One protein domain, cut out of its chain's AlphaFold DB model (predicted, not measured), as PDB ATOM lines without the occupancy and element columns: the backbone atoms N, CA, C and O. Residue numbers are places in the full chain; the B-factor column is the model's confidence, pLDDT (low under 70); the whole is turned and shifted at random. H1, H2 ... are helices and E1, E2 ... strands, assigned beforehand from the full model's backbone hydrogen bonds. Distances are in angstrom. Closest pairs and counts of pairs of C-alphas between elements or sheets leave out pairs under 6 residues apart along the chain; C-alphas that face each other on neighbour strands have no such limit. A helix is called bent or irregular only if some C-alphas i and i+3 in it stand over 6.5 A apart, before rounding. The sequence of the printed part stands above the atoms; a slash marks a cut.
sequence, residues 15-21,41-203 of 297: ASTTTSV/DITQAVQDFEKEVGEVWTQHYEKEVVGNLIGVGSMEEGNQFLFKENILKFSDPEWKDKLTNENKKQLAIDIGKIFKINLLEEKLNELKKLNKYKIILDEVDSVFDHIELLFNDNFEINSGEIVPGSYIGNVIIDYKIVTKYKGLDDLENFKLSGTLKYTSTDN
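AT A GLANCE: This is residues 15 to 21 and 41 to 203 of the 297 residues of an uncharacterized protein of Spiroplasma floricola 23-6 (UniProt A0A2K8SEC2). A long, twisted sheet, built on the hairpin of the long strands E5 and E6, runs along most of a rod, with helices over both of its faces. H1 and H4 pack over one face toward the end where H5 lies; H2 and H3 pack over the opposite face toward the other end, where E4 turns into E5. The printed part has 170 residues with five named helices and six named strands, in the order E1 H1 E2 H2 H3 H4 H5 E3 E4 E5 E6. The class is mixed, helices and strands, and the neighbour strands of the branched sheet are antiparallel but for E2 and E6, which are parallel. The whole is only just compact, close to loose, with a radius of gyration of the C-alphas of 18.1 A and spans of 61 by 29 by 24 A.

HOW THE PARTS SIT: E1, residues 17 to 19, is antiparallel to E6, residues 187 to 201, with N 17 and O 193 3.0 A apart. H1, residues 43 to 68, has a kink of 44 degrees near residue 62 and is only just irregular, with C-alphas 63 and 66 6.8 A apart. It runs along E6 at a height over the sheet of 8.7 A. E2, residues 70 to 72, is parallel to E6, with N 71 and O 199 2.8 A apart. H2, residues 84 to 91, is on the opposite face from H1; its closest C-alpha pair with E4, residues 156 to 163, is Ser 91 and Ile 157, 4.9 A. H3, residues 101 to 114, on the same face as H2, stands up from the sheet at 52 degrees. H4, residues 117 to 129, touches H1 at a shallow tilt of 30 degrees, opposite ways, with residues 120 to 124 alone; the closest C-alphas are His 60 and Leu 120, 6.8 A. H5, residues 131 to 137, is irregular, with C-alphas 132 and 135 7.4 A apart, and only grazes the sheet. E3, residues 144 to 150, and E4 lie on one side of E5, residues 166 to 182, with N 145 to O 178 at 2.9 A and N 158 to O 170 at 2.8 A; E6 lies on the other side, with N 175 to O 194 at 2.8 A. E4, E5 and E6 form a meander, each strand the antiparallel neighbour of the one before. Every O i to N i+4 pair is within hydrogen-bond range in H2 and H3, but 19 of 22 in H1, 6 of 9 in H4 and 1 of 3 in H5, where 3 of 4 O i to N i+3 pairs are.

IN THESE COORDINATES: E1 begins at C-alpha 17 (32.885, 50.302, -18.324). H1 is 36.4 A long, H3 20.0 A, H4 19.6 A and E4 21.3 A. E5 is 50.7 A long; E6, 42.1 A, ends at C-alpha 201 (9.781, 45.747, -34.250).

THE WHOLE: The C-alphas farthest apart, of Asp 41 and Pro 164, are 61.9 A apart. Residues 22 to 40 are not printed, and C-alphas 21 and 41 are 17.7 A apart across the cut. The link from E2 to H2, 11 residues, is long. Residues 15 to 21 have pLDDT under 70.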
ATOM      1  N   ALA A  15      28.502  52.779 -23.866       31.73
ATOM      2  CA  ALA A  15      29.888  52.943 -23.464       31.73
ATOM      3  C   ALA A  15      30.186  51.794 -22.502       31.73
ATOM      4  O   ALA A  15      29.418  51.548 -21.566       31.73
ATOM      5  N   SER A  16      31.242  51.042 -22.783       30.06
ATOM      6  CA  SER A  16      31.686  49.935 -21.948       30.06
ATOM      7  C   SER A  16      32.454  50.456 -20.739       30.06
ATOM      8  O   SER A  16      33.382  51.244 -20.908       30.06
ATOM      9  N   THR A  17      32.118  49.994 -19.537       30.22
ATOM     10  CA  THR A  17      32.885  50.302 -18.324       30.22
ATOM     11  C   THR A  17      33.885  49.180 -18.047       30.22
ATOM     12  O   THR A  17      33.549  47.992 -18.027       30.22
ATOM     13  N   THR A  18      35.152  49.546 -17.860       30.03
ATOM     14  CA  THR A  18      36.229  48.619 -17.494       30.03
ATOM     15  C   THR A  18      36.220  48.420 -15.982       30.03
ATOM     16  O   THR A  18      36.408  49.377 -15.232       30.03
ATOM     17  N   THR A  19      36.022  47.190 -15.512       29.66
ATOM     18  CA  THR A  19      36.233  46.842 -14.099       29.66
ATOM     19  C   THR A  19      37.387  45.855 -14.011       29.66
ATOM     20  O   THR A  19      37.196  44.659 -14.232       29.66
ATOM     21  N   SER A  20      38.583  46.349 -13.696       28.86
ATOM     22  CA  SER A  20      39.744  45.513 -13.393       28.86
ATOM     23  C   SER A  20      39.556  44.919 -11.993       28.86
ATOM     24  O   SER A  20      39.556  45.643 -10.997       28.86
ATOM     25  N   VAL A  21      39.351  43.605 -11.892       30.12
ATOM     26  CA  VAL A  21      39.398  42.898 -10.604       30.12
ATOM     27  C   VAL A  21      40.788  42.293 -10.487       30.12
ATOM     28  O   VAL A  21      41.025  41.195 -10.975       30.12
ATOM     29  N   ASP A  41      57.827  42.655 -14.022       79.56
ATOM     30  CA  ASP A  41      56.788  43.657 -13.834       79.56
ATOM     31  C   ASP A  41      55.928  43.697 -15.103       79.56
ATOM     32  O   ASP A  41      56.286  44.316 -16.105       79.56
ATOM     33  N   ILE A  42      54.829  42.940 -15.082       88.75
ATOM     34  CA  ILE A  42      53.854  42.871 -16.178       88.75
ATOM     35  C   ILE A  42      52.775  43.951 -16.062       88.75
ATOM     36  O   ILE A  42      51.922  44.046 -16.938       88.75
ATOM     37  N   THR A  43      52.803  44.776 -15.008       89.62
ATOM     38  CA  THR A  43      51.707  45.689 -14.653       89.62
ATOM     39  C   THR A  43      51.364  46.637 -15.796       89.62
ATOM     40  O   THR A  43      50.200  46.758 -16.169       89.62
ATOM     41  N   GLN A  44      52.378  47.258 -16.407       89.81
ATOM     42  CA  GLN A  44      52.168  48.164 -17.537       89.81
ATOM     43  C   GLN A  44      51.610  47.427 -18.761       89.81
ATOM     44  O   GLN A  44      50.710  47.932 -19.424       89.81
ATOM     45  N   ALA A  45      52.110  46.219 -19.044       92.12
ATOM     46  CA  ALA A  45      51.637  45.421 -20.172       92.12
ATOM     47  C   ALA A  45      50.164  45.024 -20.002       92.12
ATOM     48  O   ALA A  45      49.411  45.079 -20.970       92.12
ATOM     49  N   VAL A  46      49.749  44.676 -18.778       93.69
ATOM     50  CA  VAL A  46      48.349  44.376 -18.446       93.69
ATOM     51  C   VAL A  46      47.481  45.626 -18.593       93.69
ATOM     52  O   VAL A  46      46.478  45.572 -19.291       93.69
ATOM     53  N   GLN A  47      47.879  46.769 -18.025       91.00
ATOM     54  CA  GLN A  47      47.114  48.020 -18.146       91.00
ATOM     55  C   GLN A  47      46.931  48.459 -19.605       91.00
ATOM     56  O   GLN A  47      45.826  48.809 -20.023       91.00
ATOM     57  N   ASP A  48      48.003  48.404 -20.397       91.12
ATOM     58  CA  ASP A  48      47.946  48.731 -21.820       91.12
ATOM     59  C   ASP A  48      47.071  47.731 -22.586       91.12
ATOM     60  O   ASP A  48      46.399  48.113 -23.542       91.12
ATOM     61  N   PHE A  49      47.086  46.452 -22.205       95.44
ATOM     62  CA  PHE A  49      46.234  45.422 -22.795       95.44
ATOM     63  C   PHE A  49      44.753  45.660 -22.480       95.44
ATOM     64  O   PHE A  49      43.946  45.694 -23.404       95.44
ATOM     65  N   GLU A  50      44.392  45.896 -21.215       92.88
ATOM     66  CA  GLU A  50      43.008  46.179 -20.799       92.88
ATOM     67  C   GLU A  50      42.434  47.389 -21.551       92.88
ATOM     68  O   GLU A  50      41.295  47.360 -22.030       92.88
ATOM     69  N   LYS A  51      43.253  48.436 -21.721       90.38
ATOM     70  CA  LYS A  51      42.894  49.617 -22.507       90.38
ATOM     71  C   LYS A  51      42.657  49.273 -23.980       90.38
ATOM     72  O   LYS A  51      41.628  49.659 -24.531       90.38
ATOM     73  N   GLU A  52      43.574  48.545 -24.614       94.31
ATOM     74  CA  GLU A  52      43.464  48.216 -26.040       94.31
ATOM     75  C   GLU A  52      42.305  47.242 -26.317       94.31
ATOM     76  O   GLU A  52      41.613  47.385 -27.322       94.31
ATOM     77  N   VAL A  53      41.990  46.330 -25.387       95.31
ATOM     78  CA  VAL A  53      40.758  45.519 -25.429       95.31
ATOM     79  C   VAL A  53      39.517  46.417 -25.428       95.31
ATOM     80  O   VAL A  53      38.609  46.208 -26.235       95.31
ATOM     81  N   GLY A  54      39.480  47.433 -24.559       90.56
ATOM     82  CA  GLY A  54      38.398  48.420 -24.522       90.56
ATOM     83  C   GLY A  54      38.252  49.198 -25.836       90.56
ATOM     84  O   GLY A  54      37.138  49.365 -26.339       90.56
ATOM     85  N   GLU A  55      39.367  49.620 -26.436       91.25
ATOM     86  CA  GLU A  55      39.388  50.309 -27.734       91.25
ATOM     87  C   GLU A  55      38.897  49.398 -28.874       91.25
ATOM     88  O   GLU A  55      38.048  49.809 -29.672       91.25
ATOM     89  N   VAL A  56      39.366  48.145 -28.926       95.00
ATOM     90  CA  VAL A  56      38.928  47.147 -29.917       95.00
ATOM     91  C   VAL A  56      37.433  46.874 -29.785       95.00
ATOM     92  O   VAL A  56      36.727  46.883 -30.797       95.00
ATOM     93  N   TRP A  57      36.927  46.670 -28.563       94.62
ATOM     94  CA  TRP A  57      35.497  46.470 -28.337       94.62
ATOM     95  C   TRP A  57      34.682  47.692 -28.750       94.62
ATOM     96  O   TRP A  57      33.690  47.531 -29.451       94.62
ATOM     97  N   THR A  58      35.108  48.901 -28.384       88.12
ATOM     98  CA  THR A  58      34.399  50.143 -28.738       88.12
ATOM     99  C   THR A  58      34.266  50.279 -30.254       88.12
ATOM    100  O   THR A  58      33.161  50.419 -30.779       88.12
ATOM    101  N   GLN A  59      35.374  50.124 -30.985       90.88
ATOM    102  CA  GLN A  59      35.355  50.187 -32.447       90.88
ATOM    103  C   GLN A  59      34.544  49.050 -33.077       90.88
ATOM    104  O   GLN A  59      33.886  49.250 -34.100       90.88
ATOM    105  N   HIS A  60      34.617  47.842 -32.510       94.81
ATOM    106  CA  HIS A  60      33.818  46.711 -32.963       94.81
ATOM    107  C   HIS A  60      32.328  46.994 -32.760       94.81
ATOM    108  O   HIS A  60      31.547  46.818 -33.690       94.81
ATOM    109  N   TYR A  61      31.941  47.477 -31.583       91.12
ATOM    110  CA  TYR A  61      30.563  47.784 -31.244       91.12
ATOM    111  C   TYR A  61      29.962  48.797 -32.222       91.12
ATOM    112  O   TYR A  61      28.942  48.520 -32.855       91.12
ATOM    113  N   GLU A  62      30.643  49.927 -32.419       87.06
ATOM    114  CA  GLU A  62      30.200  51.001 -33.314       87.06
ATOM    115  C   GLU A  62      30.036  50.543 -34.767       87.06
ATOM    116  O   GLU A  62      29.065  50.908 -35.432       87.06
ATOM    117  N   LYS A  63      30.983  49.744 -35.275       90.88
ATOM    118  CA  LYS A  63      31.013  49.346 -36.691       90.88
ATOM    119  C   LYS A  63      30.156  48.122 -36.994       90.88
ATOM    120  O   LYS A  63      29.605  48.026 -38.087       90.88
ATOM    121  N   GLU A  64      30.075  47.180 -36.060       94.31
ATOM    122  CA  GLU A  64      29.540  45.841 -36.320       94.31
ATOM    123  C   GLU A  64      28.240  45.541 -35.582       94.31
ATOM    124  O   GLU A  64      27.434  44.763 -36.094       94.31
ATOM    125  N   VAL A  65      28.038  46.130 -34.400       92.38
ATOM    126  CA  VAL A  65      26.960  45.741 -33.477       92.38
ATOM    127  C   VAL A  65      25.793  46.714 -33.546       92.38
ATOM    128  O   VAL A  65      24.651  46.280 -33.670       92.38
ATOM    129  N   VAL A  66      26.067  48.023 -33.529       87.75
ATOM    130  CA  VAL A  66      25.047  49.090 -33.480       87.75
ATOM    131  C   VAL A  66      23.945  48.904 -34.520       87.75
ATOM    132  O   VAL A  66      22.764  48.993 -34.191       87.75
ATOM    133  N   GLY A  67      24.317  48.601 -35.767       86.38
ATOM    134  CA  GLY A  67      23.357  48.435 -36.863       86.38
ATOM    135  C   GLY A  67      22.383  47.265 -36.685       86.38
ATOM    136  O   GLY A  67      21.381  47.206 -37.395       86.38
ATOM    137  N   ASN A  68      22.645  46.362 -35.737       89.62
ATOM    138  CA  ASN A  68      21.845  45.170 -35.451       89.62
ATOM    139  C   ASN A  68      21.075  45.273 -34.120       89.62
ATOM    140  O   ASN A  68      20.457  44.301 -33.697       89.62
ATOM    141  N   LEU A  69      21.110  46.429 -33.442       91.62
ATOM    142  CA  LEU A  69      20.407  46.625 -32.167       91.62
ATOM    143  C   LEU A  69      18.903  46.837 -32.332       91.62
ATOM    144  O   LEU A  69      18.158  46.627 -31.381       91.62
ATOM    145  N   ILE A  70      18.465  47.253 -33.521       92.31
ATOM    146  CA  ILE A  70      17.054  47.308 -33.899       92.31
ATOM    147  C   ILE A  70      16.829  46.221 -34.945       92.31
ATOM    148  O   ILE A  70      17.218  46.393 -36.104       92.31
ATOM    149  N   GLY A  71      16.241  45.111 -34.513       90.56
ATOM    150  CA  GLY A  71      15.813  44.018 -35.367       90.56
ATOM    151  C   GLY A  71      14.420  44.258 -35.930       90.56
ATOM    152  O   GLY A  71      13.510  44.731 -35.248       90.56
ATOM    153  N   VAL A  72      14.280  43.920 -37.205       91.19
ATOM    154  CA  VAL A  72      12.996  43.794 -37.900       91.19
ATOM    155  C   VAL A  72      12.753  42.325 -38.216       91.19
ATOM    156  O   VAL A  72      13.711  41.558 -38.235       91.19
ATOM    157  N   GLY A  73      11.511  41.921 -38.491       83.62
ATOM    158  CA  GLY A  73      11.148  40.501 -38.636       83.62
ATOM    159  C   GLY A  73      12.099  39.663 -39.511       83.62
ATOM    160  O   GLY A  73      12.462  38.561 -39.119       83.62
ATOM    161  N   SER A  74      12.591  40.207 -40.628       82.81
ATOM    162  CA  SER A  74      13.561  39.532 -41.511       82.81
ATOM    163  C   SER A  74      14.951  39.319 -40.891       82.81
ATOM    164  O   SER A  74      15.649  38.375 -41.244       82.81
ATOM    165  N   MET A  75      15.371  40.175 -39.957       84.06
ATOM    166  CA  MET A  75      16.624  40.040 -39.199       84.06
ATOM    167  C   MET A  75      16.500  39.067 -38.027       84.06
ATOM    168  O   MET A  75      17.507  38.598 -37.503       84.06
ATOM    169  N   GLU A  76      15.269  38.790 -37.607       87.94
ATOM    170  CA  GLU A  76      14.967  37.848 -36.532       87.94
ATOM    171  C   GLU A  76      14.788  36.419 -37.051       87.94
ATOM    172  O   GLU A  76      14.696  35.476 -36.263       87.94
ATOM    173  N   GLU A  77      14.792  36.231 -38.375       83.88
ATOM    174  CA  GLU A  77      14.777  34.914 -38.998       83.88
ATOM    175  C   GLU A  77      15.992  34.093 -38.539       83.88
ATOM    176  O   GLU A  77      17.150  34.409 -38.811       83.88
ATOM    177  N   GLY A  78      15.722  33.008 -37.810       83.69
ATOM    178  CA  GLY A  78      16.756  32.140 -37.244       83.69
ATOM    179  C   GLY A  78      17.241  32.537 -35.846       83.69
ATOM    180  O   GLY A  78      18.130  31.861 -35.306       83.69
ATOM    181  N   ASN A  79      16.669  33.576 -35.229       94.00
ATOM    182  CA  ASN A  79      16.805  33.803 -33.791       94.00
ATOM    183  C   ASN A  79      16.019  32.742 -33.011       94.00
ATOM    184  O   ASN A  79      14.958  32.283 -33.430       94.00
ATOM    185  N   GLN A  80      16.570  32.322 -31.876       95.25
ATOM    186  CA  GLN A  80      15.969  31.295 -31.020       95.25
ATOM    187  C   GLN A  80      15.208  31.896 -29.836       95.25
ATOM    188  O   GLN A  80      14.286  31.275 -29.309       95.25
ATOM    189  N   PHE A  81      15.587  33.098 -29.411       96.44
ATOM    190  CA  PHE A  81      14.969  33.849 -28.331       96.44
ATOM    191  C   PHE A  81      14.566  35.263 -28.752       96.44
ATOM    192  O   PHE A  81      13.453  35.681 -28.440       96.44
ATOM    193  N   LEU A  82      15.446  35.996 -29.445       96.06
ATOM    194  CA  LEU A  82      15.237  37.405 -29.804       96.06
ATOM    195  C   LEU A  82      14.313  37.557 -31.019       96.06
ATOM    196  O   LEU A  82      14.753  37.906 -32.112       96.06
ATOM    197  N   PHE A  83      13.033  37.265 -30.809       94.25
ATOM    198  CA  PHE A  83      11.982  37.435 -31.804       94.25
ATOM    199  C   PHE A  83      10.635  37.775 -31.146       94.25
ATOM    200  O   PHE A  83      10.422  37.509 -29.954       94.25
ATOM    201  N   LYS A  84       9.727  38.367 -31.932       93.94
ATOM    202  CA  LYS A  84       8.448  38.944 -31.478       93.94
ATOM    203  C   LYS A  84       7.667  38.079 -30.483       93.94
ATOM    204  O   LYS A  84       7.325  38.569 -29.407       93.94
ATOM    205  N   GLU A  85       7.366  36.818 -30.794       93.88
ATOM    206  CA  GLU A  85       6.497  35.991 -29.944       93.88
ATOM    207  C   GLU A  85       7.134  35.682 -28.583       93.88
ATOM    208  O   GLU A  85       6.437  35.700 -27.565       93.88
ATOM    209  N   ASN A  86       8.447  35.440 -28.530       95.12
ATOM    210  CA  ASN A  86       9.137  35.205 -27.263       95.12
ATOM    211  C   ASN A  86       9.225  36.480 -26.422       95.12
ATOM    212  O   ASN A  86       8.974  36.430 -25.219       95.12
ATOM    213  N   ILE A  87       9.515  37.625 -27.042       95.75
ATOM    214  CA  ILE A  87       9.551  38.909 -26.333       95.75
ATOM    215  C   ILE A  87       8.160  39.252 -25.784       95.75
ATOM    216  O   ILE A  87       8.043  39.610 -24.615       95.75
ATOM    217  N   LEU A  88       7.095  39.071 -26.575       94.00
ATOM    218  CA  LEU A  88       5.715  39.236 -26.106       94.00
ATOM    219  C   LEU A  88       5.423  38.326 -24.911       94.00
ATOM    220  O   LEU A  88       4.984  38.808 -23.868       94.00
ATOM    221  N   LYS A  89       5.734  37.031 -25.027       94.75
ATOM    222  CA  LYS A  89       5.509  36.053 -23.960       94.75
ATOM    223  C   LYS A  89       6.224  36.437 -22.668       94.75
ATOM    224  O   LYS A  89       5.587  36.485 -21.627       94.75
ATOM    225  N   PHE A  90       7.530  36.691 -22.718       94.62
ATOM    226  CA  PHE A  90       8.335  36.923 -21.514       94.62
ATOM    227  C   PHE A  90       8.262  38.362 -20.983       94.62
ATOM    228  O   PHE A  90       8.728  38.615 -19.875       94.62
ATOM    229  N   SER A  91       7.638  39.281 -21.723       92.56
ATOM    230  CA  SER A  91       7.238  40.591 -21.190       92.56
ATOM    231  C   SER A  91       5.987  40.535 -20.304       92.56
ATOM    232  O   SER A  91       5.740  41.459 -19.529       92.56
ATOM    233  N   ASP A  92       5.195  39.462 -20.400       91.62
ATOM    234  CA  ASP A  92       4.026  39.268 -19.549       91.62
ATOM    235  C   ASP A  92       4.476  38.968 -18.101       91.62
ATOM    236  O   ASP A  92       5.294  38.062 -17.895       91.62
ATOM    237  N   PRO A  93       3.945  39.675 -17.082       85.88
ATOM    238  CA  PRO A  93       4.249  39.408 -15.676       85.88
ATOM    239  C   PRO A  93       4.075  37.945 -15.251       85.88
ATOM    240  O   PRO A  93       4.782  37.486 -14.357       85.88
ATOM    241  N   GLU A  94       3.172  37.188 -15.882       88.44
ATOM    242  CA  GLU A  94       2.986  35.761 -15.596       88.44
ATOM    243  C   GLU A  94       4.224  34.921 -15.964       88.44
ATOM    244  O   GLU A  94       4.470  33.866 -15.362       88.44
ATOM    245  N   TRP A  95       5.000  35.368 -16.951       86.50
ATOM    246  CA  TRP A  95       6.109  34.624 -17.548       86.50
ATOM    247  C   TRP A  95       7.481  35.256 -17.313       86.50
ATOM    248  O   TRP A  95       8.479  34.562 -17.512       86.50
ATOM    249  N   LYS A  96       7.544  36.512 -16.852       75.94
ATOM    250  CA  LYS A  96       8.788  37.275 -16.659       75.94
ATOM    251  C   LYS A  96       9.843  36.516 -15.841       75.94
ATOM    252  O   LYS A  96      10.980  36.381 -16.282       75.94
ATOM    253  N   ASP A  97       9.441  35.906 -14.727       79.25
ATOM    254  CA  ASP A  97      10.355  35.171 -13.831       79.25
ATOM    255  C   ASP A  97      10.496  33.675 -14.181       79.25
ATOM    256  O   ASP A  97      11.104  32.899 -13.442       79.25
ATOM    257  N   LYS A  98       9.929  33.238 -15.314       88.62
ATOM    258  CA  LYS A  98       9.896  31.827 -15.743       88.62
ATOM    259  C   LYS A  98      10.887  31.508 -16.867       88.62
ATOM    260  O   LYS A  98      10.735  30.482 -17.534       88.62
ATOM    261  N   LEU A  99      11.902  32.349 -17.096       90.62
ATOM    262  CA  LEU A  99      12.964  32.035 -18.056       90.62
ATOM    263  C   LEU A  99      13.708  30.760 -17.640       90.62
ATOM    264  O   LEU A  99      14.381  30.709 -16.609       90.62
ATOM    265  N   THR A 100      13.632  29.736 -18.484       94.12
ATOM    266  CA  THR A 100      14.368  28.485 -18.277       94.12
ATOM    267  C   THR A 100      15.848  28.648 -18.630       94.12
ATOM    268  O   THR A 100      16.237  29.567 -19.352       94.12
ATOM    269  N   ASN A 101      16.694  27.714 -18.186       94.62
ATOM    270  CA  ASN A 101      18.104  27.687 -18.595       94.62
ATOM    271  C   ASN A 101      18.276  27.564 -20.114       94.62
ATOM    272  O   ASN A 101      19.233  28.103 -20.660       94.62
ATOM    273  N   GLU A 102      17.349  26.890 -20.795       95.94
ATOM    274  CA  GLU A 102      17.370  26.799 -22.253       95.94
ATOM    275  C   GLU A 102      17.093  28.163 -22.891       95.94
ATOM    276  O   GLU A 102      17.833  28.587 -23.771       95.94
ATOM    277  N   ASN A 103      16.126  28.922 -22.369       95.62
ATOM    278  CA  ASN A 103      15.865  30.284 -22.845       95.62
ATOM    279  C   ASN A 103      17.083  31.199 -22.676       95.62
ATOM    280  O   ASN A 103      17.406  31.972 -23.573       95.62
ATOM    281  N   LYS A 104      17.796  31.078 -21.550       95.31
ATOM    282  CA  LYS A 104      19.025  31.844 -21.302       95.31
ATOM    283  C   LYS A 104      20.133  31.493 -22.300       95.31
ATOM    284  O   LYS A 104      20.824  32.391 -22.771       95.31
ATOM    285  N   LYS A 105      20.281  30.212 -22.659       95.88
ATOM    286  CA  LYS A 105      21.230  29.768 -23.696       95.88
ATOM    287  C   LYS A 105      20.852  30.292 -25.078       95.88
ATOM    288  O   LYS A 105      21.718  30.788 -25.787       95.88
ATOM    289  N   GLN A 106      19.573  30.225 -25.438       96.94
ATOM    290  CA  GLN A 106      19.058  30.750 -26.706       96.94
ATOM    291  C   GLN A 106      19.303  32.260 -26.824       96.94
ATOM    292  O   GLN A 106      19.792  32.727 -27.849       96.94
ATOM    293  N   LEU A 107      19.058  33.009 -25.743       96.56
ATOM    294  CA  LEU A 107      19.374  34.434 -25.672       96.56
ATOM    295  C   LEU A 107      20.880  34.694 -25.834       96.56
ATOM    296  O   LEU A 107      21.261  35.580 -26.590       96.56
ATOM    297  N   ALA A 108      21.740  33.905 -25.183       96.00
ATOM    298  CA  ALA A 108      23.192  34.016 -25.343       96.00
ATOM    299  C   ALA A 108      23.655  33.761 -26.782       96.00
ATOM    300  O   ALA A 108      24.512  34.487 -27.285       96.00
ATOM    301  N   ILE A 109      23.063  32.777 -27.462       95.81
ATOM    302  CA  ILE A 109      23.352  32.487 -28.871       95.81
ATOM    303  C   ILE A 109      22.972  33.682 -29.750       95.81
ATOM    304  O   ILE A 109      23.783  34.122 -30.565       95.81
ATOM    305  N   ASP A 110      21.766  34.226 -29.585       97.12
ATOM    306  CA  ASP A 110      21.308  35.341 -30.415       97.12
ATOM    307  C   ASP A 110      22.096  36.629 -30.137       97.12
ATOM    308  O   ASP A 110      22.488  37.318 -31.079       97.12
ATOM    309  N   ILE A 111      22.434  36.916 -28.876       96.38
ATOM    310  CA  ILE A 111      23.324  38.037 -28.537       96.38
ATOM    311  C   ILE A 111      24.714  37.830 -29.142       96.38
ATOM    312  O   ILE A 111      25.284  38.775 -29.683       96.38
ATOM    313  N   GLY A 112      25.238  36.603 -29.136       95.50
ATOM    314  CA  GLY A 112      26.500  36.273 -29.796       95.50
ATOM    315  C   GLY A 112      26.488  36.586 -31.299       95.50
ATOM    316  O   GLY A 112      27.475  37.103 -31.828       95.50
ATOM    317  N   LYS A 113      25.358  36.348 -31.982       95.19
ATOM    318  CA  LYS A 113      25.173  36.737 -33.392       95.19
ATOM    319  C   LYS A 113      25.150  38.257 -33.559       95.19
ATOM    320  O   LYS A 113      25.866  38.770 -34.416       95.19
ATOM    321  N   ILE A 114      24.384  38.973 -32.729       94.75
ATOM    322  CA  ILE A 114      24.305  40.448 -32.756       94.75
ATOM    323  C   ILE A 114      25.692  41.061 -32.536       94.75
ATOM    324  O   ILE A 114      26.077  41.996 -33.235       94.75
ATOM    325  N   PHE A 115      26.463  40.497 -31.605       95.94
ATOM    326  CA  PHE A 115      27.810  40.954 -31.259       95.94
ATOM    327  C   PHE A 115      28.871  40.468 -32.245       95.94
ATOM    328  O   PHE A 115      30.038  40.777 -32.055       95.94
ATOM    329  N   LYS A 116      28.498  39.677 -33.263       96.75
ATOM    330  CA  LYS A 116      29.418  39.053 -34.223       96.75
ATOM    331  C   LYS A 116      30.671  38.480 -33.542       96.75
ATOM    332  O   LYS A 116      31.794  38.783 -33.945       96.75
ATOM    333  N   ILE A 117      30.479  37.653 -32.512       96.25
ATOM    334  CA  ILE A 117      31.557  37.230 -31.600       96.25
ATOM    335  C   ILE A 117      32.773  36.612 -32.287       96.25
ATOM    336  O   ILE A 117      33.887  36.880 -31.860       96.25
ATOM    337  N   ASN A 118      32.590  35.880 -33.387       97.19
ATOM    338  CA  ASN A 118      33.711  35.304 -34.133       97.19
ATOM    339  C   ASN A 118      34.629  36.403 -34.701       97.19
ATOM    340  O   ASN A 118      35.848  36.308 -34.620       97.19
ATOM    341  N   LEU A 119      34.049  37.495 -35.215       98.00
ATOM    342  CA  LEU A 119      34.811  38.644 -35.709       98.00
ATOM    343  C   LEU A 119      35.447  39.441 -34.559       98.00
ATOM    344  O   LEU A 119      36.511  40.035 -34.729       98.00
ATOM    345  N   LEU A 120      34.793  39.508 -33.396       97.56
ATOM    346  CA  LEU A 120      35.387  40.113 -32.203       97.56
ATOM    347  C   LEU A 120      36.603  39.311 -31.727       97.56
ATOM    348  O   LEU A 120      37.645  39.902 -31.457       97.56
ATOM    349  N   GLU A 121      36.478  37.986 -31.660       98.19
ATOM    350  CA  GLU A 121      37.562  37.070 -31.312       98.19
ATOM    351  C   GLU A 121      38.757  37.241 -32.254       98.19
ATOM    352  O   GLU A 121      39.879  37.416 -31.783       98.19
ATOM    353  N   GLU A 122      38.526  37.277 -33.571       98.06
ATOM    354  CA  GLU A 122      39.573  37.558 -34.560       98.06
ATOM    355  C   GLU A 122      40.284  38.889 -34.272       98.06
ATOM    356  O   GLU A 122      41.510  38.920 -34.162       98.06
ATOM    357  N   LYS A 123      39.525  39.980 -34.081       97.94
ATOM    358  CA  LYS A 123      40.080  41.317 -33.800       97.94
ATOM    359  C   LYS A 123      40.882  41.359 -32.493       97.94
ATOM    360  O   LYS A 123      41.922  42.008 -32.453       97.94
ATOM    361  N   LEU A 124      40.431  40.677 -31.440       97.81
ATOM    362  CA  LEU A 124      41.145  40.611 -30.158       97.81
ATOM    363  C   LEU A 124      42.407  39.744 -30.244       97.81
ATOM    364  O   LEU A 124      43.429  40.082 -29.650       97.81
ATOM    365  N   ASN A 125      42.375  38.662 -31.022       97.25
ATOM    366  CA  ASN A 125      43.535  37.795 -31.222       97.25
ATOM    367  C   ASN A 125      44.671  38.466 -32.012       97.25
ATOM    368  O   ASN A 125      45.823  38.047 -31.887       97.25
ATOM    369  N   GLU A 126      44.403  39.550 -32.749       97.38
ATOM    370  CA  GLU A 126      45.457  40.378 -33.350       97.38
ATOM    371  C   GLU A 126      46.400  40.992 -32.300       97.38
ATOM    372  O   GLU A 126      47.586  41.178 -32.587       97.38
ATOM    373  N   LEU A 127      45.937  41.215 -31.061       96.62
ATOM    374  CA  LEU A 127      46.776  41.731 -29.971       96.62
ATOM    375  C   LEU A 127      47.948  40.793 -29.650       96.62
ATOM    376  O   LEU A 127      49.028  41.263 -29.291       96.62
ATOM    377  N   LYS A 128      47.794  39.478 -29.874       96.12
ATOM    378  CA  LYS A 128      48.871  38.486 -29.695       96.12
ATOM    379  C   LYS A 128      50.066  38.732 -30.622       96.12
ATOM    380  O   LYS A 128      51.176  38.303 -30.327       96.12
ATOM    381  N   LYS A 129      49.865  39.416 -31.755       95.12
ATOM    382  CA  LYS A 129      50.936  39.715 -32.722       95.12
ATOM    383  C   LYS A 129      51.808  40.894 -32.285       95.12
ATOM    384  O   LYS A 129      52.896  41.086 -32.829       95.12
ATOM    385  N   LEU A 130      51.355  41.690 -31.316       95.19
ATOM    386  CA  LEU A 130      52.074  42.864 -30.840       95.19
ATOM    387  C   LEU A 130      53.157  42.449 -29.839       95.19
ATOM    388  O   LEU A 130      52.871  41.926 -28.766       95.19
ATOM    389  N   ASN A 131      54.421  42.751 -30.157       93.50
ATOM    390  CA  ASN A 131      55.568  42.370 -29.320       93.50
ATOM    391  C   ASN A 131      55.445  42.829 -27.854       93.50
ATOM    392  O   ASN A 131      55.928  42.127 -26.968       93.50
ATOM    393  N   LYS A 132      54.795  43.974 -27.596       94.00
ATOM    394  CA  LYS A 132      54.571  44.504 -26.241       94.00
ATOM    395  C   LYS A 132      53.731  43.584 -25.344       94.00
ATOM    396  O   LYS A 132      53.863  43.667 -24.129       94.00
ATOM    397  N   TYR A 133      52.931  42.682 -25.919       95.75
ATOM    398  CA  TYR A 133      52.040  41.790 -25.171       95.75
ATOM    399  C   TYR A 133      52.510  40.340 -25.093       95.75
ATOM    400  O   TYR A 133      51.884  39.548 -24.398       95.75
ATOM    401  N   LYS A 134      53.640  39.984 -25.718       94.00
ATOM    402  CA  LYS A 134      54.178  38.610 -25.692       94.00
ATOM    403  C   LYS A 134      54.278  38.025 -24.286       94.00
ATOM    404  O   LYS A 134      53.881  36.893 -24.047       94.00
ATOM    405  N   ILE A 135      54.735  38.843 -23.338       92.88
ATOM    406  CA  ILE A 135      54.926  38.451 -21.937       92.88
ATOM    407  C   ILE A 135      53.636  38.014 -21.226       92.88
ATOM    408  O   ILE A 135      53.734  37.274 -20.254       92.88
ATOM    409  N   ILE A 136      52.466  38.442 -21.712       95.31
ATOM    410  CA  ILE A 136      51.156  38.096 -21.146       95.31
ATOM    411  C   ILE A 136      50.250  37.322 -22.124       95.31
ATOM    412  O   ILE A 136      49.223  36.815 -21.695       95.31
ATOM    413  N   LEU A 137      50.581  37.208 -23.418       96.69
ATOM    414  CA  LEU A 137      49.706  36.580 -24.426       96.69
ATOM    415  C   LEU A 137      50.316  35.380 -25.172       96.69
ATOM    416  O   LEU A 137      49.567  34.679 -25.853       96.69
ATOM    417  N   ASP A 138      51.623  35.108 -25.065       92.44
ATOM    418  CA  ASP A 138      52.258  34.005 -25.819       92.44
ATOM    419  C   ASP A 138      51.688  32.624 -25.440       92.44
ATOM    420  O   ASP A 138      51.553  31.756 -26.301       92.44
ATOM    421  N   GLU A 139      51.308  32.432 -24.172       91.44
ATOM    422  CA  GLU A 139      50.736  31.180 -23.638       91.44
ATOM    423  C   GLU A 139      49.196  31.143 -23.668       91.44
ATOM    424  O   GLU A 139      48.579  30.202 -23.174       91.44
ATOM    425  N   VAL A 140      48.551  32.178 -24.209       95.50
ATOM    426  CA  VAL A 140      47.088  32.293 -24.239       95.50
ATOM    427  C   VAL A 140      46.588  31.801 -25.587       95.50
ATOM    428  O   VAL A 140      46.868  32.439 -26.595       95.50
ATOM    429  N   ASP A 141      45.815  30.715 -25.640       93.62
ATOM    430  CA  ASP A 141      45.308  30.172 -26.912       93.62
ATOM    431  C   ASP A 141      44.445  31.189 -27.678       93.62
ATOM    432  O   ASP A 141      44.775  31.542 -28.814       93.62
ATOM    433  N   SER A 142      43.408  31.724 -27.024       95.62
ATOM    434  CA  SER A 142      42.547  32.796 -27.536       95.62
ATOM    435  C   SER A 142      42.395  33.899 -26.490       95.62
ATOM    436  O   SER A 142      42.147  33.622 -25.314       95.62
ATOM    437  N   VAL A 143      42.578  35.150 -26.920       97.00
ATOM    438  CA  VAL A 143      42.405  36.347 -26.086       97.00
ATOM    439  C   VAL A 143      40.948  36.486 -25.675       97.00
ATOM    440  O   VAL A 143      40.669  36.833 -24.534       97.00
ATOM    441  N   PHE A 144      40.017  36.220 -26.590       97.31
ATOM    442  CA  PHE A 144      38.595  36.186 -26.281       97.31
ATOM    443  C   PHE A 144      38.237  34.847 -25.635       97.31
ATOM    444  O   PHE A 144      38.627  33.792 -26.128       97.31
ATOM    445  N   ASP A 145      37.483  34.891 -24.539       95.81
ATOM    446  CA  ASP A 145      36.978  33.687 -23.883       95.81
ATOM    447  C   ASP A 145      35.491  33.483 -24.180       95.81
ATOM    448  O   ASP A 145      35.104  32.528 -24.850       95.81
ATOM    449  N   HIS A 146      34.643  34.386 -23.688       95.38
ATOM    450  CA  HIS A 146      33.200  34.320 -23.903       95.38
ATOM    451  C   HIS A 146      32.512  35.656 -23.593       95.38
ATOM    452  O   HIS A 146      33.111  36.591 -23.056       95.38
ATOM    453  N   ILE A 147      31.213  35.722 -23.903       95.38
ATOM    454  CA  ILE A 147      30.304  36.738 -23.364       95.38
ATOM    455  C   ILE A 147      29.566  36.144 -22.166       95.38
ATOM    456  O   ILE A 147      28.870  35.135 -22.292       95.38
ATOM    457  N   GLU A 148      29.678  36.793 -21.015       95.50
ATOM    458  CA  GLU A 148      28.918  36.472 -19.807       95.50
ATOM    459  C   GLU A 148      27.657  37.346 -19.771       95.50
ATOM    460  O   GLU A 148      27.766  38.566 -19.669       95.50
ATOM    461  N   LEU A 149      26.462  36.753 -19.854       95.88
ATOM    462  CA  LEU A 149      25.198  37.477 -19.668       95.88
ATOM    463  C   LEU A 149      24.795  37.486 -18.193       95.88
ATOM    464  O   LEU A 149      24.732  36.431 -17.554       95.88
ATOM    465  N   LEU A 150      24.475  38.663 -17.661       94.44
ATOM    466  CA  LEU A 150      24.111  38.858 -16.264       94.44
ATOM    467  C   LEU A 150      22.588  38.975 -16.142       94.44
ATOM    468  O   LEU A 150      21.987  39.989 -16.481       94.44
ATOM    469  N   PHE A 151      21.961  37.920 -15.626       91.56
ATOM    470  CA  PHE A 151      20.530  37.904 -15.309       91.56
ATOM    471  C   PHE A 151      20.319  38.436 -13.884       91.56
ATOM    472  O   PHE A 151      20.137  37.655 -12.950       91.56
ATOM    473  N   ASN A 152      20.443  39.755 -13.727       87.50
ATOM    474  CA  ASN A 152      20.301  40.504 -12.473       87.50
ATOM    475  C   ASN A 152      19.043  41.402 -12.515       87.50
ATOM    476  O   ASN A 152      18.217  41.271 -13.416       87.50
ATOM    477  N   ASP A 153      18.916  42.331 -11.565       86.19
ATOM    478  CA  ASP A 153      17.773  43.253 -11.480       86.19
ATOM    479  C   ASP A 153      17.638  44.199 -12.693       86.19
ATOM    480  O   ASP A 153      16.550  44.717 -12.931       86.19
ATOM    481  N   ASN A 154      18.698  44.381 -13.494       84.94
ATOM    482  CA  ASN A 154      18.666  45.180 -14.726       84.94
ATOM    483  C   ASN A 154      18.133  44.396 -15.937       84.94
ATOM    484  O   ASN A 154      17.958  44.968 -17.016       84.94
ATOM    485  N   PHE A 155      17.919  43.082 -15.805       90.81
ATOM    486  CA  PHE A 155      17.372  42.277 -16.887       90.81
ATOM    487  C   PHE A 155      15.882  42.572 -17.083       90.81
ATOM    488  O   PHE A 155      15.042  42.252 -16.238       90.81
ATOM    489  N   GLU A 156      15.537  43.131 -18.240       91.12
ATOM    490  CA  GLU A 156      14.164  43.490 -18.574       91.12
ATOM    491  C   GLU A 156      13.767  43.002 -19.962       91.12
ATOM    492  O   GLU A 156      14.527  43.096 -20.926       91.12
ATOM    493  N   ILE A 157      12.528  42.524 -20.071       92.19
ATOM    494  CA  ILE A 157      11.862  42.264 -21.343       92.19
ATOM    495  C   ILE A 157      10.564  43.058 -21.325       92.19
ATOM    496  O   ILE A 157       9.696  42.832 -20.482       92.19
ATOM    497  N   ASN A 158      10.442  43.989 -22.259       90.75
ATOM    498  CA  ASN A 158       9.314  44.893 -22.389       90.75
ATOM    499  C   ASN A 158       8.677  44.703 -23.769       90.75
ATOM    500  O   ASN A 158       9.364  44.415 -24.749       90.75
ATOM    501  N   SER A 159       7.363  44.879 -23.866       91.94
ATOM    502  CA  SER A 159       6.660  44.892 -25.147       91.94
ATOM    503  C   SER A 159       5.538  45.922 -25.149       91.94
ATOM    504  O   SER A 159       5.048  46.336 -24.099       91.94
ATOM    505  N   GLY A 160       5.149  46.359 -26.339       89.81
ATOM    506  CA  GLY A 160       4.051  47.286 -26.532       89.81
ATOM    507  C   GLY A 160       3.909  47.685 -27.990       89.81
ATOM    508  O   GLY A 160       4.212  46.911 -28.901       89.81
ATOM    509  N   GLU A 161       3.431  48.906 -28.195       87.81
ATOM    510  CA  GLU A 161       3.168  49.454 -29.517       87.81
ATOM    511  C   GLU A 161       3.778  50.853 -29.649       87.81
ATOM    512  O   GLU A 161       3.671  51.668 -28.734       87.81
ATOM    513  N   ILE A 162       4.405  51.135 -30.794       82.56
ATOM    514  CA  ILE A 162       4.959  52.463 -31.123       82.56
ATOM    515  C   ILE A 162       3.801  53.441 -31.353       82.56
ATOM    516  O   ILE A 162       3.755  54.554 -30.830       82.56
ATOM    517  N   VAL A 163       2.854  52.972 -32.159       79.94
ATOM    518  CA  VAL A 163       1.557  53.556 -32.495       79.94
ATOM    519  C   VAL A 163       0.563  52.396 -32.610       79.94
ATOM    520  O   VAL A 163       1.011  51.268 -32.831       79.94
ATOM    521  N   PRO A 164      -0.757  52.624 -32.482       82.56
ATOM    522  CA  PRO A 164      -1.739  51.544 -32.501       82.56
ATOM    523  C   PRO A 164      -1.530  50.559 -33.660       82.56
ATOM    524  O   PRO A 164      -1.589  50.955 -34.825       82.56
ATOM    525  N   GLY A 165      -1.287  49.288 -33.331       83.88
ATOM    526  CA  GLY A 165      -1.051  48.214 -34.301       83.88
ATOM    527  C   GLY A 165       0.382  48.064 -34.833       83.88
ATOM    528  O   GLY A 165       0.603  47.186 -35.662       83.88
ATOM    529  N   SER A 166       1.351  48.865 -34.374       87.81
ATOM    530  CA  SER A 166       2.774  48.714 -34.719       87.81
ATOM    531  C   SER A 166       3.556  48.212 -33.512       87.81
ATOM    532  O   SER A 166       3.718  48.942 -32.534       87.81
ATOM    533  N   TYR A 167       4.037  46.971 -33.575       91.19
ATOM    534  CA  TYR A 167       4.694  46.300 -32.456       91.19
ATOM    535  C   TYR A 167       6.087  46.868 -32.176       91.19
ATOM    536  O   TYR A 167       6.871  47.150 -33.087       91.19
ATOM    537  N   ILE A 168       6.421  46.939 -30.890       91.38
ATOM    538  CA  ILE A 168       7.785  47.136 -30.420       91.38
ATOM    539  C   ILE A 168       8.036  46.310 -29.158       91.38
ATOM    540  O   ILE A 168       7.232  46.272 -28.228       91.38
ATOM    541  N   GLY A 169       9.176  45.643 -29.133       91.56
ATOM    542  CA  GLY A 169       9.702  44.891 -28.011       91.56
ATOM    543  C   GLY A 169      11.096  45.377 -27.657       91.56
ATOM    544  O   GLY A 169      11.825  45.877 -28.512       91.56
ATOM    545  N   ASN A 170      11.485  45.232 -26.399       90.81
ATOM    546  CA  ASN A 170      12.811  45.595 -25.934       90.81
ATOM    547  C   ASN A 170      13.343  44.549 -24.954       90.81
ATOM    548  O   ASN A 170      12.615  44.099 -24.074       90.81
ATOM    549  N   VAL A 171      14.611  44.180 -25.121       93.62
ATOM    550  CA  VAL A 171      15.357  43.322 -24.198       93.62
ATOM    551  C   VAL A 171      16.557  44.115 -23.692       93.62
ATOM    552  O   VAL A 171      17.378  44.578 -24.488       93.62
ATOM    553  N   ILE A 172      16.644  44.280 -22.375       92.69
ATOM    554  CA  ILE A 172      17.754  44.922 -21.670       92.69
ATOM    555  C   ILE A 172      18.476  43.848 -20.873       92.69
ATOM    556  O   ILE A 172      17.842  43.104 -20.127       92.69
ATOM    557  N   ILE A 173      19.790  43.741 -21.048       92.75
ATOM    558  CA  ILE A 173      20.602  42.788 -20.294       92.75
ATOM    559  C   ILE A 173      22.030  43.295 -20.133       92.75
ATOM    560  O   ILE A 173      22.653  43.763 -21.091       92.75
ATOM    561  N   ASP A 174      22.560  43.178 -18.921       93.69
ATOM    562  CA  ASP A 174      23.970  43.442 -18.668       93.69
ATOM    563  C   ASP A 174      24.824  42.275 -19.173       93.69
ATOM    564  O   ASP A 174      24.447  41.104 -19.081       93.69
ATOM    565  N   TYR A 175      26.000  42.586 -19.702       94.50
ATOM    566  CA  TYR A 175      26.940  41.601 -20.213       94.50
ATOM    567  C   TYR A 175      28.374  41.942 -19.810       94.50
ATOM    568  O   TYR A 175      28.699  43.083 -19.473       94.50
ATOM    569  N   LYS A 176      29.252  40.942 -19.896       95.69
ATOM    570  CA  LYS A 176      30.701  41.124 -19.834       95.69
ATOM    571  C   LYS A 176      31.366  40.449 -21.023       95.69
ATOM    572  O   LYS A 176      31.108  39.276 -21.281       95.69
ATOM    573  N   ILE A 177      32.237  41.174 -21.718       95.38
ATOM    574  CA  ILE A 177      33.213  40.575 -22.631       95.38
ATOM    575  C   ILE A 177      34.366  40.081 -21.767       95.38
ATOM    576  O   ILE A 177      35.019  40.880 -21.091       95.38
ATOM    577  N   VAL A 178      34.579  38.769 -21.748       96.44
ATOM    578  CA  VAL A 178      35.636  38.137 -20.960       96.44
ATOM    579  C   VAL A 178      36.817  37.854 -21.875       96.44
ATOM    580  O   VAL A 178      36.679  37.187 -22.901       96.44
ATOM    581  N   THR A 179      37.976  38.376 -21.492       96.75
ATOM    582  CA  THR A 179      39.248  38.147 -22.180       96.75
ATOM    583  C   THR A 179      40.266  37.539 -21.229       96.75
ATOM    584  O   THR A 179      40.163  37.740 -20.019       96.75
ATOM    585  N   LYS A 180      41.235  36.802 -21.768       96.94
ATOM    586  CA  LYS A 180      42.277  36.101 -21.014       96.94
ATOM    587  C   LYS A 180      43.653  36.703 -21.262       96.94
ATOM    588  O   LYS A 180      43.981  37.079 -22.386       96.94
ATOM    589  N   TYR A 181      44.469  36.714 -20.217       95.31
ATOM    590  CA  TYR A 181      45.902  36.990 -20.286       95.31
ATOM    591  C   TYR A 181      46.656  36.145 -19.249       95.31
ATOM    592  O   TYR A 181      46.064  35.631 -18.304       95.31
ATOM    593  N   LYS A 182      47.963  35.963 -19.420       95.44
ATOM    594  CA  LYS A 182      48.845  35.299 -18.456       95.44
ATOM    595  C   LYS A 182      49.277  36.307 -17.392       95.44
ATOM    596  O   LYS A 182      50.003  37.257 -17.686       95.44
ATOM    597  N   GLY A 183      48.797  36.093 -16.173       89.62
ATOM    598  CA  GLY A 183      49.254  36.767 -14.966       89.62
ATOM    599  C   GLY A 183      50.590  36.211 -14.471       89.62
ATOM    600  O   GLY A 183      51.267  35.450 -15.163       89.62
ATOM    601  N   LEU A 184      50.983  36.593 -13.254       86.94
ATOM    602  CA  LEU A 184      52.270  36.171 -12.681       86.94
ATOM    603  C   LEU A 184      52.348  34.656 -12.462       86.94
ATOM    604  O   LEU A 184      53.376  34.051 -12.755       86.94
ATOM    605  N   ASP A 185      51.258  34.067 -11.975       85.25
ATOM    606  CA  ASP A 185      51.200  32.651 -11.619       85.25
ATOM    607  C   ASP A 185      50.295  31.881 -12.606       85.25
ATOM    608  O   ASP A 185      50.706  30.869 -13.180       85.25
ATOM    609  N   ASP A 186      49.121  32.424 -12.944       90.38
ATOM    610  CA  ASP A 186      48.066  31.731 -13.698       90.38
ATOM    611  C   ASP A 186      47.469  32.578 -14.833       90.38
ATOM    612  O   ASP A 186      47.829  33.735 -15.032       90.38
ATOM    613  N   LEU A 187      46.563  31.983 -15.617       92.88
ATOM    614  CA  LEU A 187      45.720  32.743 -16.539       92.88
ATOM    615  C   LEU A 187      44.696  33.564 -15.748       92.88
ATOM    616  O   LEU A 187      43.955  33.033 -14.921       92.88
ATOM    617  N   GLU A 188      44.631  34.852 -16.051       93.94
ATOM    618  CA  GLU A 188      43.719  35.819 -15.459       93.94
ATOM    619  C   GLU A 188      42.695  36.297 -16.493       93.94
ATOM    620  O   GLU A 188      42.909  36.205 -17.706       93.94
ATOM    621  N   ASN A 189      41.561  36.802 -16.002       94.12
ATOM    622  CA  ASN A 189      40.481  37.307 -16.840       94.12
ATOM    623  C   ASN A 189      40.333  38.819 -16.680       94.12
ATOM    624  O   ASN A 189      40.108  39.306 -15.572       94.12
ATOM    625  N   PHE A 190      40.320  39.536 -17.798       93.88
ATOM    626  CA  PHE A 190      39.838  40.909 -17.851       93.88
ATOM    627  C   PHE A 190      38.385  40.935 -18.334       93.88
ATOM    628  O   PHE A 190      38.017  40.244 -19.290       93.88
ATOM    629  N   LYS A 191      37.546  41.723 -17.650       94.31
ATOM    630  CA  LYS A 191      36.101  41.791 -17.884       94.31
ATOM    631  C   LYS A 191      35.686  43.212 -18.241       94.31
ATOM    632  O   LYS A 191      35.703  44.109 -17.397       94.31
ATOM    633  N   LEU A 192      35.246  43.382 -19.480       89.94
ATOM    634  CA  LEU A 192      34.676  44.629 -19.965       89.94
ATOM    635  C   LEU A 192      33.153  44.563 -19.862       89.94
ATOM    636  O   LEU A 192      32.527  43.741 -20.531       89.94
ATOM    637  N   SER A 193      32.564  45.403 -19.016       89.25
ATOM    638  CA  SER A 193      31.128  45.379 -18.739       89.25
ATOM    639  C   SER A 193      30.363  46.319 -19.670       89.25
ATOM    640  O   SER A 193      30.868  47.362 -20.090       89.25
ATOM    641  N   GLY A 194      29.118  45.971 -19.973       86.50
ATOM    642  CA  GLY A 194      28.198  46.838 -20.698       86.50
ATOM    643  C   GLY A 194      26.751  46.392 -20.535       86.50
ATOM    644  O   GLY A 194      26.474  45.347 -19.953       86.50
ATOM    645  N   THR A 195      25.832  47.183 -21.078       89.81
ATOM    646  CA  THR A 195      24.401  46.866 -21.094       89.81
ATOM    647  C   THR A 195      23.921  46.855 -22.533       89.81
ATOM    648  O   THR A 195      24.008  47.863 -23.236       89.81
ATOM    649  N   LEU A 196      23.407  45.713 -22.976       91.50
ATOM    650  CA  LEU A 196      22.747  45.588 -24.263       91.50
ATOM    651  C   LEU A 196      21.311  46.091 -24.138       91.50
ATOM    652  O   LEU A 196      20.590  45.694 -23.227       91.50
ATOM    653  N   LYS A 197      20.888  46.920 -25.092       91.19
ATOM    654  CA  LYS A 197      19.485  47.277 -25.308       91.19
ATOM    655  C   LYS A 197      19.118  46.900 -26.738       91.19
ATOM    656  O   LYS A 197      19.504  47.595 -27.672       91.19
ATOM    657  N   TYR A 198      18.435  45.772 -26.891       93.75
ATOM    658  CA  TYR A 198      17.951  45.282 -28.178       93.75
ATOM    659  C   TYR A 198      16.484  45.663 -28.358       93.75
ATOM    660  O   TYR A 198      15.692  45.540 -27.422       93.75
ATOM    661  N   THR A 199      16.110  46.104 -29.551       93.56
ATOM    662  CA  THR A 199      14.738  46.441 -29.920       93.56
ATOM    663  C   THR A 199      14.274  45.533 -31.050       93.56
ATOM    664  O   THR A 199      14.951  45.414 -32.061       93.56
ATOM    665  N   SER A 200      13.099  44.935 -30.884       94.38
ATOM    666  CA  SER A 200      12.390  44.162 -31.906       94.38
ATOM    667  C   SER A 200      11.192  44.970 -32.395       94.38
ATOM    668  O   SER A 200      10.470  45.538 -31.577       94.38
ATOM    669  N   THR A 201      10.960  45.060 -33.702       92.88
ATOM    670  CA  THR A 201       9.781  45.747 -34.250       92.88
ATOM    671  C   THR A 201       9.359  45.161 -35.596       92.88
ATOM    672  O   THR A 201      10.175  44.636 -36.345       92.88
ATOM    673  N   ASP A 202       8.075  45.267 -35.938       91.06
ATOM    674  CA  ASP A 202       7.589  44.991 -37.298       91.06
ATOM    675  C   ASP A 202       7.650  46.222 -38.221       91.06
ATOM    676  O   ASP A 202       7.243  46.151 -39.379       91.06
ATOM    677  N   ASN A 203       8.184  47.346 -37.734       90.44
ATOM    678  CA  ASN A 203       8.218  48.606 -38.460       90.44
ATOM    679  C   ASN A 203       9.621  48.931 -38.997       90.44
ATOM    680  O   ASN A 203      10.483  49.444 -38.281       90.44
TER     681      ASN A 203